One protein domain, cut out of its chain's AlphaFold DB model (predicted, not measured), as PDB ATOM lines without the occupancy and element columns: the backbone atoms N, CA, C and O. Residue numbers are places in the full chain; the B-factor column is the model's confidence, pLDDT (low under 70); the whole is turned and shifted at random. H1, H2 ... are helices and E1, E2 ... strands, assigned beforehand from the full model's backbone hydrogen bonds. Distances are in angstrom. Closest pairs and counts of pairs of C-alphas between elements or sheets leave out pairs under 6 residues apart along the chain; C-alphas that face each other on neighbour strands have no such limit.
ATOM      1  N   VAL A   9      18.707  48.900  11.613       91.31
ATOM      2  CA  VAL A   9      18.203  48.027  12.677       91.31
ATOM      3  C   VAL A   9      17.612  48.861  13.806       91.31
ATOM      4  O   VAL A   9      18.283  49.721  14.377       91.31
ATOM      5  N   VAL A  10      16.374  48.546  14.175       91.81
ATOM      6  CA  VAL A  10      15.636  49.156  15.284       91.81
ATOM      7  C   VAL A  10      15.447  48.122  16.386       91.81
ATOM      8  O   VAL A  10      15.089  46.979  16.103       91.81
ATOM      9  N   ARG A  11      15.675  48.515  17.642       91.06
ATOM     10  CA  ARG A  11      15.442  47.667  18.813       91.06
ATOM     11  C   ARG A  11      14.233  48.124  19.605       91.06
ATOM     12  O   ARG A  11      14.125  49.294  19.956       91.06
ATOM     13  N   THR A  12      13.343  47.199  19.920       85.38
ATOM     14  CA  THR A  12      12.211  47.440  20.821       85.38
ATOM     15  C   THR A  12      12.669  47.469  22.284       85.38
ATOM     16  O   THR A  12      13.807  47.122  22.612       85.38
ATOM     17  N   ALA A  13      11.795  47.923  23.188       80.31
ATOM     18  CA  ALA A  13      12.110  48.063  24.617       80.31
ATOM     19  C   ALA A  13      12.496  46.737  25.302       80.31
ATOM     20  O   ALA A  13      13.258  46.736  26.266       80.31
ATOM     21  N   ASP A  14      11.972  45.622  24.803       81.81
ATOM     22  CA  ASP A  14      12.245  44.252  25.241       81.81
ATOM     23  C   ASP A  14      13.500  43.637  24.588       81.81
ATOM     24  O   ASP A  14      13.863  42.503  24.896       81.81
ATOM     25  N   GLY A  15      14.211  44.396  23.747       84.75
ATOM     26  CA  GLY A  15      15.509  44.022  23.180       84.75
ATOM     27  C   GLY A  15      15.448  43.278  21.845       84.75
ATOM     28  O   GLY A  15      16.502  42.944  21.296       84.75
ATOM     29  N   GLN A  16      14.254  43.047  21.297       89.38
ATOM     30  CA  GLN A  16      14.081  42.429  19.985       89.38
ATOM     31  C   GLN A  16      14.588  43.357  18.868       89.38
ATOM     32  O   GLN A  16      14.506  44.580  18.982       89.38
ATOM     33  N   SER A  17      15.181  42.791  17.811       91.44
ATOM     34  CA  SER A  17      15.838  43.552  16.738       91.44
ATOM     35  C   SER A  17      15.114  43.369  15.409       91.44
ATOM     36  O   SER A  17      14.969  42.257  14.915       91.44
ATOM     37  N   PHE A  18      14.721  44.477  14.791       91.75
ATOM     38  CA  PHE A  18      13.992  44.495  13.529       91.75
ATOM     39  C   PHE A  18      14.782  45.252  12.464       91.75
ATOM     40  O   PHE A  18      15.338  46.312  12.743       91.75
ATOM     41  N   THR A  19      14.794  44.744  11.231       90.88
ATOM     42  CA  THR A  19      15.451  45.410  10.094       90.88
ATOM     43  C   THR A  19      14.420  46.124   9.232       90.88
ATOM     44  O   THR A  19      13.433  45.510   8.819       90.88
ATOM     45  N   ILE A  20      14.641  47.408   8.939       90.88
ATOM     46  CA  ILE A  20      13.800  48.174   8.013       90.88
ATOM     47  C   ILE A  20      14.015  47.635   6.599       90.88
ATOM     48  O   ILE A  20      15.122  47.694   6.074       90.88
ATOM     49  N   TYR A  21      12.958  47.161   5.945       87.81
ATOM     50  CA  TYR A  21      13.036  46.690   4.555       87.81
ATOM     51  C   TYR A  21      12.261  47.572   3.574       87.81
ATOM     52  O   TYR A  21      12.435  47.446   2.362       87.81
ATOM     53  N   ARG A  22      11.393  48.463   4.071       87.19
ATOM     54  CA  ARG A  22      10.633  49.396   3.233       87.19
ATOM     55  C   ARG A  22      10.211  50.635   4.014       87.19
ATOM     56  O   ARG A  22       9.772  50.540   5.157       87.19
ATOM     57  N   GLU A  23      10.237  51.774   3.336       88.56
ATOM     58  CA  GLU A  23       9.655  53.037   3.788       88.56
ATOM     59  C   GLU A  23       8.567  53.483   2.797       88.56
ATOM     60  O   GLU A  23       8.722  53.356   1.580       88.56
ATOM     61  N   THR A  24       7.447  53.983   3.315       87.31
ATOM     62  CA  THR A  24       6.397  54.640   2.532       87.31
ATOM     63  C   THR A  24       6.099  55.993   3.164       87.31
ATOM     64  O   THR A  24       5.595  56.041   4.285       87.31
ATOM     65  N   THR A  25       6.324  57.069   2.417       87.12
ATOM     66  CA  THR A  25       6.142  58.449   2.892       87.12
ATOM     67  C   THR A  25       5.143  59.170   1.997       87.12
ATOM     68  O   THR A  25       5.168  59.017   0.774       87.12
ATOM     69  N   VAL A  26       4.240  59.935   2.602       85.12
ATOM     70  CA  VAL A  26       3.306  60.820   1.905       85.12
ATOM     71  C   VAL A  26       3.701  62.260   2.203       85.12
ATOM     72  O   VAL A  26       3.584  62.732   3.332       85.12
ATOM     73  N   GLU A  27       4.148  62.970   1.170       77.88
ATOM     74  CA  GLU A  27       4.430  64.398   1.267       77.88
ATOM     75  C   GLU A  27       3.106  65.174   1.252       77.88
ATOM     76  O   GLU A  27       2.372  65.202   0.262       77.88
ATOM     77  N   ARG A  28       2.782  65.789   2.389       74.56
ATOM     78  CA  ARG A  28       1.690  66.753   2.543       74.56
ATOM     79  C   ARG A  28       2.242  68.000   3.229       74.56
ATOM     80  O   ARG A  28       3.151  67.858   4.049       74.56
ATOM     81  N   PRO A  29       1.700  69.197   2.956       70.81
ATOM     82  CA  PRO A  29       2.017  70.371   3.758       70.81
ATOM     83  C   PRO A  29       1.818  70.032   5.239       70.81
ATOM     84  O   PRO A  29       0.841  69.367   5.599       70.81
ATOM     85  N   ALA A  30       2.789  70.371   6.078       64.69
ATOM     86  CA  ALA A  30       2.561  70.352   7.513       64.69
ATOM     87  C   ALA A  30       1.514  71.429   7.814       64.69
ATOM     88  O   ALA A  30       1.650  72.552   7.324       64.69
ATOM     89  N   PRO A  52      10.348  31.835   9.064       61.41
ATOM     90  CA  PRO A  52      11.489  32.557   8.485       61.41
ATOM     91  C   PRO A  52      12.567  31.637   7.902       61.41
ATOM     92  O   PRO A  52      13.258  31.999   6.956       61.41
ATOM     93  N   SER A  53      12.667  30.414   8.434       61.72
ATOM     94  CA  SER A  53      13.575  29.359   7.977       61.72
ATOM     95  C   SER A  53      13.239  28.782   6.595       61.72
ATOM     96  O   SER A  53      14.018  28.000   6.049       61.72
ATOM     97  N   VAL A  54      12.095  29.142   6.007       60.28
ATOM     98  CA  VAL A  54      11.675  28.675   4.685       60.28
ATOM     99  C   VAL A  54      12.237  29.618   3.604       60.28
ATOM    100  O   VAL A  54      11.883  30.795   3.590       60.28
ATOM    101  N   PRO A  55      13.036  29.131   2.630       56.16
ATOM    102  CA  PRO A  55      13.765  29.979   1.672       56.16
ATOM    103  C   PRO A  55      12.895  30.862   0.759       56.16
ATOM    104  O   PRO A  55      13.411  31.769   0.111       56.16
ATOM    105  N   TYR A  56      11.584  30.623   0.692       58.97
ATOM    106  CA  TYR A  56      10.636  31.423  -0.094       58.97
ATOM    107  C   TYR A  56       9.822  32.415   0.749       58.97
ATOM    108  O   TYR A  56       9.097  33.220   0.167       58.97
ATOM    109  N   ALA A  57       9.921  32.374   2.085       56.94
ATOM    110  CA  ALA A  57       9.144  33.229   2.989       56.94
ATOM    111  C   ALA A  57       9.363  34.718   2.674       56.94
ATOM    112  O   ALA A  57       8.402  35.467   2.496       56.94
ATOM    113  N   THR A  58      10.619  35.100   2.427       55.19
ATOM    114  CA  THR A  58      11.037  36.445   2.000       55.19
ATOM    115  C   THR A  58      10.336  36.951   0.741       55.19
ATOM    116  O   THR A  58      10.093  38.148   0.618       55.19
ATOM    117  N   ARG A  59       9.937  36.061  -0.175       54.25
ATOM    118  CA  ARG A  59       9.275  36.425  -1.441       54.25
ATOM    119  C   ARG A  59       7.775  36.696  -1.296       54.25
ATOM    120  O   ARG A  59       7.179  37.295  -2.186       54.25
ATOM    121  N   VAL A  60       7.159  36.261  -0.194       55.56
ATOM    122  CA  VAL A  60       5.732  36.490   0.103       55.56
ATOM    123  C   VAL A  60       5.519  37.839   0.808       55.56
ATOM    124  O   VAL A  60       4.430  38.407   0.754       55.56
ATOM    125  N   PHE A  61       6.567  38.385   1.434       56.31
ATOM    126  CA  PHE A  61       6.501  39.596   2.262       56.31
ATOM    127  C   PHE A  61       6.320  40.887   1.455       56.31
ATOM    128  O   PHE A  61       5.578  41.785   1.858       56.31
ATOM    129  N   GLU A  62       6.948  40.963   0.283       58.09
ATOM    130  CA  GLU A  62       6.909  42.140  -0.585       58.09
ATOM    131  C   GLU A  62       5.476  42.509  -1.037       58.09
ATOM    132  O   GLU A  62       5.050  43.640  -0.774       58.09
ATOM    133  N   PRO A  63       4.653  41.596  -1.602       54.09
ATOM    134  CA  PRO A  63       3.298  41.940  -2.050       54.09
ATOM    135  C   PRO A  63       2.323  42.293  -0.913       54.09
ATOM    136  O   PRO A  63       1.408  43.095  -1.116       54.09
ATOM    137  N   LEU A  64       2.516  41.761   0.300       59.25
ATOM    138  CA  LEU A  64       1.616  42.023   1.431       59.25
ATOM    139  C   LEU A  64       1.708  43.477   1.930       59.25
ATOM    140  O   LEU A  64       0.703  44.094   2.303       59.25
ATOM    141  N   SER A  65       2.907  44.057   1.869       59.19
ATOM    142  CA  SER A  65       3.135  45.465   2.201       59.19
ATOM    143  C   SER A  65       2.486  46.418   1.179       59.19
ATOM    144  O   SER A  65       1.975  47.476   1.552       59.19
ATOM    145  N   PHE A  66       2.388  46.029  -0.100       55.41
ATOM    146  CA  PHE A  66       1.631  46.785  -1.109       55.41
ATOM    147  C   PHE A  66       0.119  46.700  -0.894       55.41
ATOM    148  O   PHE A  66      -0.551  47.727  -0.971       55.41
ATOM    149  N   LEU A  67      -0.413  45.521  -0.558       55.78
ATOM    150  CA  LEU A  67      -1.853  45.321  -0.348       55.78
ATOM    151  C   LEU A  67      -2.411  46.141   0.824       55.78
ATOM    152  O   LEU A  67      -3.564  46.562   0.813       55.78
ATOM    153  N   THR A  68      -1.587  46.378   1.838       62.38
ATOM    154  CA  THR A  68      -1.967  47.099   3.060       62.38
ATOM    155  C   THR A  68      -1.733  48.610   2.964       62.38
ATOM    156  O   THR A  68      -2.299  49.365   3.752       62.38
ATOM    157  N   THR A  69      -0.955  49.073   1.977       61.50
ATOM    158  CA  THR A  69      -0.662  50.499   1.740       61.50
ATOM    159  C   THR A  69      -1.903  51.395   1.567       61.50
ATOM    160  O   THR A  69      -1.934  52.473   2.168       61.50
ATOM    161  N   PRO A  70      -2.970  50.982   0.850       60.22
ATOM    162  CA  PRO A  70      -4.170  51.804   0.687       60.22
ATOM    163  C   PRO A  70      -4.907  52.082   2.006       60.22
ATOM    164  O   PRO A  70      -5.607  53.084   2.108       60.22
ATOM    165  N   PHE A  71      -4.745  51.226   3.023       65.12
ATOM    166  CA  PHE A  71      -5.486  51.333   4.284       65.12
ATOM    167  C   PHE A  71      -5.013  52.473   5.188       65.12
ATOM    168  O   PHE A  71      -5.740  52.855   6.100       65.12
ATOM    169  N   PHE A  72      -3.809  53.006   4.965       67.31
ATOM    170  CA  PHE A  72      -3.261  54.097   5.775       67.31
ATOM    171  C   PHE A  72      -2.818  55.307   4.955       67.31
ATOM    172  O   PHE A  72      -2.973  56.427   5.428       67.31
ATOM    173  N   ALA A  73      -2.338  55.126   3.719       64.25
ATOM    174  CA  ALA A  73      -1.805  56.236   2.922       64.25
ATOM    175  C   ALA A  73      -2.853  57.335   2.633       64.25
ATOM    176  O   ALA A  73      -2.516  58.516   2.529       64.25
ATOM    177  N   GLY A  74      -4.133  56.955   2.548       69.31
ATOM    178  CA  GLY A  74      -5.252  57.879   2.349       69.31
ATOM    179  C   GLY A  74      -5.817  58.506   3.627       69.31
ATOM    180  O   GLY A  74      -6.684  59.371   3.527       69.31
ATOM    181  N   LEU A  75      -5.366  58.091   4.816       80.06
ATOM    182  CA  LEU A  75      -5.910  58.610   6.069       80.06
ATOM    183  C   LEU A  75      -5.363  60.020   6.362       80.06
ATOM    184  O   LEU A  75      -4.165  60.261   6.162       80.06
ATOM    185  N   PRO A  76      -6.218  60.951   6.835       80.31
ATOM    186  CA  PRO A  76      -5.775  62.252   7.326       80.31
ATOM    187  C   PRO A  76      -4.689  62.098   8.395       80.31
ATOM    188  O   PRO A  76      -4.752  61.184   9.214       80.31
ATOM    189  N   GLY A  77      -3.672  62.957   8.345       85.31
ATOM    190  CA  GLY A  77      -2.576  62.969   9.312       85.31
ATOM    191  C   GLY A  77      -1.490  61.904   9.111       85.31
ATOM    192  O   GLY A  77      -0.446  62.005   9.745       85.31
ATOM    193  N   PHE A  78      -1.652  60.911   8.225       89.19
ATOM    194  CA  PHE A  78      -0.573  59.950   7.944       89.19
ATOM    195  C   PHE A  78       0.619  60.640   7.259       89.19
ATOM    196  O   PHE A  78       0.423  61.352   6.265       89.19
ATOM    197  N   ARG A  79       1.840  60.393   7.754       89.38
ATOM    198  CA  ARG A  79       3.090  60.963   7.219       89.38
ATOM    199  C   ARG A  79       4.017  59.890   6.654       89.38
ATOM    200  O   ARG A  79       4.285  59.890   5.454       89.38
ATOM    201  N   THR A  80       4.436  58.946   7.492       90.94
ATOM    202  CA  THR A  80       5.455  57.946   7.137       90.94
ATOM    203  C   THR A  80       5.101  56.589   7.719       90.94
ATOM    204  O   THR A  80       4.539  56.498   8.808       90.94
ATOM    205  N   LYS A  81       5.457  55.517   7.013       91.75
ATOM    206  CA  LYS A  81       5.450  54.150   7.525       91.75
ATOM    207  C   LYS A  81       6.769  53.460   7.221       91.75
ATOM    208  O   LYS A  81       7.142  53.335   6.056       91.75
ATOM    209  N   LEU A  82       7.389  52.921   8.257       91.81
ATOM    210  CA  LEU A  82       8.480  51.969   8.157       91.81
ATOM    211  C   LEU A  82       7.929  50.562   8.333       91.81
ATOM    212  O   LEU A  82       7.114  50.289   9.219       91.81
ATOM    213  N   TRP A  83       8.391  49.674   7.470       91.50
ATOM    214  CA  TRP A  83       8.126  48.253   7.534       91.50
ATOM    215  C   TRP A  83       9.388  47.546   7.979       91.50
ATOM    216  O   TRP A  83      10.421  47.641   7.308       91.50
ATOM    217  N   LEU A  84       9.287  46.839   9.097       91.50
ATOM    218  CA  LEU A  84      10.400  46.120   9.672       91.50
ATOM    219  C   LEU A  84      10.048  44.658   9.905       91.50
ATOM    220  O   LEU A  84       8.880  44.295  10.085       91.50
ATOM    221  N   PHE A  85      11.081  43.830   9.872       89.12
ATOM    222  CA  PHE A  85      10.983  42.390  10.041       89.12
ATOM    223  C   PHE A  85      12.108  41.894  10.944       89.12
ATOM    224  O   PHE A  85      13.259  42.315  10.795       89.12
ATOM    225  N   ASP A  86      11.763  41.017  11.880       89.31
ATOM    226  CA  ASP A  86      12.724  40.246  12.658       89.31
ATOM    227  C   ASP A  86      12.973  38.912  11.940       89.31
ATOM    228  O   ASP A  86      12.068  38.091  11.768       89.31
ATOM    229  N   HIS A  87      14.212  38.704  11.493       81.62
ATOM    230  CA  HIS A  87      14.605  37.501  10.761       81.62
ATOM    231  C   HIS A  87      14.709  36.251  11.642       81.62
ATOM    232  O   HIS A  87      14.603  35.142  11.112       81.62
ATOM    233  N   ASP A  88      14.888  36.417  12.952       83.19
ATOM    234  CA  ASP A  88      15.042  35.319  13.902       83.19
ATOM    235  C   ASP A  88      13.673  34.788  14.341       83.19
ATOM    236  O   ASP A  88      13.447  33.575  14.353       83.19
ATOM    237  N   THR A  89      12.731  35.683  14.660       82.88
ATOM    238  CA  THR A  89      11.401  35.298  15.172       82.88
ATOM    239  C   THR A  89      10.312  35.259  14.099       82.88
ATOM    240  O   THR A  89       9.314  34.546  14.246       82.88
ATOM    241  N   GLY A  90      10.492  35.991  12.997       82.19
ATOM    242  CA  GLY A  90       9.473  36.171  11.963       82.19
ATOM    243  C   GLY A  90       8.407  37.206  12.298       82.19
ATOM    244  O   GLY A  90       7.350  37.216  11.658       82.19
ATOM    245  N   ASP A  91       8.657  38.045  13.300       87.75
ATOM    246  CA  ASP A  91       7.733  39.093  13.707       87.75
ATOM    247  C   ASP A  91       7.822  40.318  12.797       87.75
ATOM    248  O   ASP A  91       8.860  40.650  12.216       87.75
ATOM    249  N   TYR A  92       6.702  41.026  12.711       89.38
ATOM    250  CA  TYR A  92       6.580  42.289  12.003       89.38
ATOM    251  C   TYR A  92       6.521  43.419  12.992       89.38
ATOM    252  O   TYR A  92       5.809  43.338  13.990       89.38
ATOM    253  N   LEU A  93       7.169  44.514  12.624       92.00
ATOM    254  CA  LEU A  93       7.006  45.792  13.283       92.00
ATOM    255  C   LEU A  93       6.678  46.840  12.221       92.00
ATOM    256  O   LEU A  93       7.383  47.002  11.226       92.00
ATOM    257  N   GLY A  94       5.564  47.537  12.412       92.75
ATOM    258  CA  GLY A  94       5.224  48.729  11.649       92.75
ATOM    259  C   GLY A  94       5.432  49.962  12.514       92.75
ATOM    260  O   GLY A  94       4.784  50.072  13.552       92.75
ATOM    261  N   ILE A  95       6.280  50.891  12.077       94.19
ATOM    262  CA  ILE A  95       6.437  52.199  12.729       94.19
ATOM    263  C   ILE A  95       5.759  53.245  11.853       94.19
ATOM    264  O   ILE A  95       6.030  53.322  10.658       94.19
ATOM    265  N   TYR A  96       4.861  54.033  12.431       93.19
ATOM    266  CA  TYR A  96       4.032  54.997  11.724       93.19
ATOM    267  C   TYR A  96       4.207  56.373  12.342       93.19
ATOM    268  O   TYR A  96       4.051  56.527  13.548       93.19
ATOM    269  N   GLN A  97       4.446  57.365  11.501       92.81
ATOM    270  CA  GLN A  97       4.451  58.771  11.871       92.81
ATOM    271  C   GLN A  97       3.096  59.384  11.521       92.81
ATOM    272  O   GLN A  97       2.621  59.258  10.382       92.81
ATOM    273  N   TRP A  98       2.499  60.053  12.499       92.06
ATOM    274  CA  TRP A  98       1.229  60.750  12.383       92.06
ATOM    275  C   TRP A  98       1.386  62.207  12.790       92.06
ATOM    276  O   TRP A  98       2.102  62.536  13.727       92.06
ATOM    277  N   GLU A  99       0.660  63.070  12.095       90.06
ATOM    278  CA  GLU A  99       0.601  64.502  12.363       90.06
ATOM    279  C   GLU A  99       0.015  64.826  13.737       90.06
ATOM    280  O   GLU A  99       0.438  65.788  14.369       90.06
ATOM    281  N   THR A 100      -0.945  64.018  14.199       89.75
ATOM    282  CA  THR A 100      -1.532  64.181  15.525       89.75
ATOM    283  C   THR A 100      -1.570  62.872  16.302       89.75
ATOM    284  O   THR A 100      -1.825  61.789  15.760       89.75
ATOM    285  N   LEU A 101      -1.432  62.984  17.620       91.12
ATOM    286  CA  LEU A 101      -1.654  61.896  18.570       91.12
ATOM    287  C   LEU A 101      -3.034  61.243  18.422       91.12
ATOM    288  O   LEU A 101      -3.190  60.027  18.561       91.12
ATOM    289  N   ASN A 102      -4.060  62.042  18.142       90.44
ATOM    290  CA  ASN A 102      -5.415  61.534  17.979       90.44
ATOM    291  C   ASN A 102      -5.551  60.657  16.720       90.44
ATOM    292  O   ASN A 102      -6.225  59.625  16.778       90.44
ATOM    293  N   ASP A 103      -4.884  61.010  15.620       89.94
ATOM    294  CA  ASP A 103      -4.868  60.183  14.408       89.94
ATOM    295  C   ASP A 103      -4.122  58.865  14.645       89.94
ATOM    296  O   ASP A 103      -4.652  57.796  14.323       89.94
ATOM    297  N   ALA A 104      -2.969  58.916  15.325       92.06
ATOM    298  CA  ALA A 104      -2.219  57.723  15.723       92.06
ATOM    299  C   ALA A 104      -3.070  56.766  16.574       92.06
ATOM    300  O   ALA A 104      -3.158  55.572  16.278       92.06
ATOM    301  N   ARG A 105      -3.759  57.285  17.602       92.44
ATOM    302  CA  ARG A 105      -4.627  56.491  18.493       92.44
ATOM    303  C   ARG A 105      -5.800  55.858  17.745       92.44
ATOM    304  O   ARG A 105      -6.083  54.674  17.937       92.44
ATOM    305  N   ARG A 106      -6.476  56.617  16.875       90.56
ATOM    306  CA  ARG A 106      -7.588  56.103  16.055       90.56
ATOM    307  C   ARG A 106      -7.124  54.986  15.130       90.56
ATOM    308  O   ARG A 106      -7.784  53.949  15.039       90.56
ATOM    309  N   TYR A 107      -5.980  55.178  14.480       90.44
ATOM    310  CA  TYR A 107      -5.413  54.167  13.603       90.44
ATOM    311  C   TYR A 107      -4.983  52.915  14.373       90.44
ATOM    312  O   TYR A 107      -5.331  51.812  13.956       90.44
ATOM    313  N   ALA A 108      -4.323  53.063  15.527       91.75
ATOM    314  CA  ALA A 108      -3.918  51.941  16.373       91.75
ATOM    315  C   ALA A 108      -5.112  51.056  16.764       91.75
ATOM    316  O   ALA A 108      -5.054  49.836  16.625       91.75
ATOM    317  N   GLN A 109      -6.236  51.661  17.164       91.06
ATOM    318  CA  GLN A 109      -7.459  50.927  17.508       91.06
ATOM    319  C   GLN A 109      -8.052  50.164  16.315       91.06
ATOM    320  O   GLN A 109      -8.514  49.029  16.467       91.06
ATOM    321  N   ALA A 110      -8.072  50.774  15.128       88.44
ATOM    322  CA  ALA A 110      -8.563  50.124  13.916       88.44
ATOM    323  C   ALA A 110      -7.639  48.975  13.486       88.44
ATOM    324  O   ALA A 110      -8.110  47.870  13.199       88.44
ATOM    325  N   LEU A 111      -6.327  49.218  13.503       88.56
ATOM    326  CA  LEU A 111      -5.311  48.238  13.150       88.56
ATOM    327  C   LEU A 111      -5.326  47.053  14.119       88.56
ATOM    328  O   LEU A 111      -5.291  45.915  13.666       88.56
ATOM    329  N   GLN A 112      -5.480  47.294  15.423       89.94
ATOM    330  CA  GLN A 112      -5.598  46.236  16.427       89.94
ATOM    331  C   GLN A 112      -6.772  45.297  16.136       89.94
ATOM    332  O   GLN A 112      -6.599  44.081  16.167       89.94
ATOM    333  N   LYS A 113      -7.953  45.834  15.805       88.62
ATOM    334  CA  LYS A 113      -9.133  45.016  15.467       88.62
ATOM    335  C   LYS A 113      -8.905  44.168  14.218       88.62
ATOM    336  O   LYS A 113      -9.275  42.998  14.200       88.62
ATOM    337  N   LEU A 114      -8.291  44.748  13.189       85.56
ATOM    338  CA  LEU A 114      -7.975  44.040  11.950       85.56
ATOM    339  C   LEU A 114      -6.924  42.945  12.187       85.56
ATOM    340  O   LEU A 114      -7.097  41.802  11.763       85.56
ATOM    341  N   MET A 115      -5.845  43.280  12.894       86.56
ATOM    342  CA  MET A 115      -4.737  42.365  13.151       86.56
ATOM    343  C   MET A 115      -5.103  41.265  14.145       86.56
ATOM    344  O   MET A 115      -4.568  40.170  14.016       86.56
ATOM    345  N   ALA A 116      -6.060  41.478  15.055       87.69
ATOM    346  CA  ALA A 116      -6.578  40.431  15.945       87.69
ATOM    347  C   ALA A 116      -7.135  39.214  15.189       87.69
ATOM    348  O   ALA A 116      -7.128  38.106  15.719       87.69
ATOM    349  N   VAL A 117      -7.591  39.403  13.947       86.06
ATOM    350  CA  VAL A 117      -8.097  38.320  13.090       86.06
ATOM    351  C   VAL A 117      -6.972  37.637  12.309       86.06
ATOM    352  O   VAL A 117      -7.011  36.426  12.087       86.06
ATOM    353  N   LEU A 118      -5.978  38.411  11.869       83.25
ATOM    354  CA  LEU A 118      -4.935  37.960  10.940       83.25
ATOM    355  C   LEU A 118      -3.673  37.435  11.639       83.25
ATOM    356  O   LEU A 118      -2.874  36.723  11.022       83.25
ATOM    357  N   SER A 119      -3.498  37.770  12.913       85.62
ATOM    358  CA  SER A 119      -2.272  37.505  13.662       85.62
ATOM    359  C   SER A 119      -2.379  36.266  14.545       85.62
ATOM    360  O   SER A 119      -3.469  35.818  14.911       85.62
ATOM    361  N   SER A 120      -1.226  35.702  14.890       85.75
ATOM    362  CA  SER A 120      -1.105  34.650  15.891       85.75
ATOM    363  C   SER A 120      -1.633  35.148  17.246       85.75
ATOM    364  O   SER A 120      -1.416  36.317  17.594       85.75
ATOM    365  N   PRO A 121      -2.308  34.296  18.040       84.00
ATOM    366  CA  PRO A 121      -2.763  34.671  19.377       84.00
ATOM    367  C   PRO A 121      -1.614  35.216  20.235       84.00
ATOM    368  O   PRO A 121      -0.520  34.662  20.212       84.00
ATOM    369  N   ASN A 122      -1.868  36.282  21.000       83.69
ATOM    370  CA  ASN A 122      -0.905  36.933  21.905       83.69
ATOM    371  C   ASN A 122       0.362  37.520  21.248       83.69
ATOM    372  O   ASN A 122       1.287  37.883  21.963       83.69
ATOM    373  N   SER A 123       0.405  37.654  19.918       87.12
ATOM    374  CA  SER A 123       1.536  38.284  19.210       87.12
ATOM    375  C   SER A 123       1.400  39.800  19.031       87.12
ATOM    376  O   SER A 123       2.307  40.441  18.515       87.12
ATOM    377  N   LEU A 124       0.250  40.370  19.404       90.31
ATOM    378  CA  LEU A 124      -0.064  41.776  19.166       90.31
ATOM    379  C   LEU A 124       0.384  42.656  20.321       90.31
ATOM    380  O   LEU A 124      -0.121  42.521  21.437       90.31
ATOM    381  N   SER A 125       1.235  43.624  20.018       91.56
ATOM    382  CA  SER A 125       1.622  44.691  20.933       91.56
ATOM    383  C   SER A 125       1.767  46.000  20.161       91.56
ATOM    384  O   SER A 125       2.035  46.016  18.960       91.56
ATOM    385  N   TYR A 126       1.525  47.122  20.830       93.62
ATOM    386  CA  TYR A 126       1.823  48.425  20.256       93.62
ATOM    387  C   TYR A 126       2.100  49.449  21.344       93.62
ATOM    388  O   TYR A 126       1.619  49.329  22.471       93.62
ATOM    389  N   GLU A 127       2.836  50.485  20.970       94.25
ATOM    390  CA  GLU A 127       3.084  51.664  21.787       94.25
ATOM    391  C   GLU A 127       2.896  52.932  20.955       94.25
ATOM    392  O   GLU A 127       3.020  52.917  19.727       94.25
ATOM    393  N   ILE A 128       2.583  54.034  21.634       94.88
ATOM    394  CA  ILE A 128       2.489  55.357  21.025       94.88
ATOM    395  C   ILE A 128       3.446  56.276  21.777       94.88
ATOM    396  O   ILE A 128       3.291  56.465  22.981       94.88
ATOM    397  N   ALA A 129       4.423  56.828  21.063       93.44
ATOM    398  CA  ALA A 129       5.257  57.919  21.542       93.44
ATOM    399  C   ALA A 129       4.588  59.242  21.156       93.44
ATOM    400  O   ALA A 129       4.337  59.506  19.978       93.44
ATOM    401  N   GLU A 130       4.243  60.029  22.168       92.69
ATOM    402  CA  GLU A 130       3.566  61.320  22.023       92.69
ATOM    403  C   GLU A 130       4.607  62.437  21.916       92.69
ATOM    404  O   GLU A 130       5.667  62.335  22.535       92.69
ATOM    405  N   GLU A 131       4.299  63.486  21.150       88.38
ATOM    406  CA  GLU A 131       5.147  64.681  20.994       88.38
ATOM    407  C   GLU A 131       6.578  64.343  20.551       88.38
ATOM    408  O   GLU A 131       7.551  64.948  20.995       88.38
ATOM    409  N   MET A 132       6.702  63.340  19.683       89.12
ATOM    410  CA  MET A 132       7.984  62.800  19.255       89.12
ATOM    411  C   MET A 132       7.987  62.606  17.749       89.12
ATOM    412  O   MET A 132       7.069  61.998  17.189       89.12
ATOM    413  N   SER A 133       9.049  63.082  17.105       89.00
ATOM    414  CA  SER A 133       9.269  62.836  15.688       89.00
ATOM    415  C   SER A 133       9.729  61.406  15.419       89.00
ATOM    416  O   SER A 133      10.274  60.719  16.287       89.00
ATOM    417  N   LEU A 134       9.555  60.943  14.178       90.19
ATOM    418  CA  LEU A 134      10.052  59.624  13.772       90.19
ATOM    419  C   LEU A 134      11.563  59.479  14.008       90.19
ATOM    420  O   LEU A 134      12.009  58.430  14.464       90.19
ATOM    421  N   ASP A 135      12.345  60.518  13.719       90.12
ATOM    422  CA  ASP A 135      13.800  60.472  13.874       90.12
ATOM    423  C   ASP A 135      14.222  60.437  15.349       90.12
ATOM    424  O   ASP A 135      15.105  59.658  15.710       90.12
ATOM    425  N   GLU A 136      13.556  61.199  16.222       90.88
ATOM    426  CA  GLU A 136      13.779  61.126  17.673       90.88
ATOM    427  C   GLU A 136      13.413  59.750  18.221       90.88
ATOM    428  O   GLU A 136      14.205  59.144  18.946       90.88
ATOM    429  N   TYR A 137      12.255  59.213  17.823       92.12
ATOM    430  CA  TYR A 137      11.832  57.876  18.221       92.12
ATOM    431  C   TYR A 137      12.877  56.834  17.823       92.12
ATOM    432  O   TYR A 137      13.348  56.070  18.668       92.12
ATOM    433  N   LEU A 138      13.317  56.842  16.563       91.50
ATOM    434  CA  LEU A 138      14.347  55.924  16.086       91.50
ATOM    435  C   LEU A 138      15.679  56.112  16.815       91.50
ATOM    436  O   LEU A 138      16.342  55.114  17.083       91.50
ATOM    437  N   ALA A 139      16.069  57.333  17.186       89.69
ATOM    438  CA  ALA A 139      17.294  57.575  17.948       89.69
ATOM    439  C   ALA A 139      17.261  56.926  19.344       89.69
ATOM    440  O   ALA A 139      18.294  56.462  19.820       89.69
ATOM    441  N   THR A 140      16.086  56.814  19.977       89.88
ATOM    442  CA  THR A 140      15.937  56.085  21.256       89.88
ATOM    443  C   THR A 140      15.984  54.562  21.106       89.88
ATOM    444  O   THR A 140      16.234  53.848  22.077       89.88
ATOM    445  N   ARG A 141      15.726  54.052  19.895       86.19
ATOM    446  CA  ARG A 141      15.588  52.620  19.584       86.19
ATOM    447  C   ARG A 141      16.757  52.055  18.776       86.19
ATOM    448  O   ARG A 141      16.911  50.841  18.675       86.19
ATOM    449  N   SER A 142      17.581  52.907  18.182       74.88
ATOM    450  CA  SER A 142      18.697  52.489  17.339       74.88
ATOM    451  C   SER A 142      19.942  52.281  18.196       74.88
ATOM    452  O   SER A 142      20.332  53.174  18.946       74.88
TER     453      SER A 142
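AT A GLANCE: This is residues 9 to 30 and 52 to 142 of the 155 residues of the protein "YdhR family protein" of Natronolimnobius sp. AArcel1 (UniProt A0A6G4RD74). What would one see first? A strongly twisted sheet, E1 to E4, curls like part of a barrel with helices round it: H3 by E4, H4 by E1 and E4, H1 and H2 grazing it. The lone strand E5 runs near E4. What is printed? The 113 residues hold E1, E2, H1, H2, E3, E4, H3, E5 and H4 in that order, four named helices and five named strands of mixed class; the sheet order E1, E2, E3, E4 is antiparallel. The whole is compact, with a radius of gyration of the C-alphas of 14.2 A and spans of 43 by 29 by 26 A.

HOW THE PARTS SIT: How do the strands pair? E1, residues 9 to 11, forms a hairpin with E2, residues 17 to 25, N 10 and O 18 being 2.8 A apart. E2 bends by 62 degrees at residue 21 and is antiparallel to E3, residues 78 to 85, with N 24 and O 81 2.8 A apart. E3 forms a hairpin with E4, residues 92 to 98, N 82 and O 95 being 2.8 A apart. Where are the others? H1, residues 57 to 68, H2, residues 70 to 73, and H3, residues 101 to 118, only graze the sheet. E5, residues 125 to 130, pairs with no named strand; its closest C-alpha pair with H3 is Glu 130 and Leu 101, 6.3 A. H4, residues 134 to 141, has a height over the sheet of 7.2 A; its closest C-alpha pair with E1 is Arg 141 and Arg 11, 5.0 A. Are helix O i to N i+4 pairs within hydrogen-bond range? Every pair is in H4, 12 of 14 in H3 and 2 of 8 in H1, which has 5 of 9 O i to N i+3 pairs; H2 is too short.

IN THESE COORDINATES: Where are the anchors? E1 begins at C-alpha 9 (18.203, 48.027, 12.677), and H4 ends at C-alpha 141 (15.588, 52.620, 19.584). Which elements are long? H3 measures 25.3 A, E2 22.5 A and E3 21.1 A.

THE WHOLE: Is there a cut? Residues 31 to 51 are not printed, and C-alphas 30 and 52 are 38.8 A apart; of the links printed whole, none is long. Where is confidence low? Residue 30 and residues 52 to 74 are under 70.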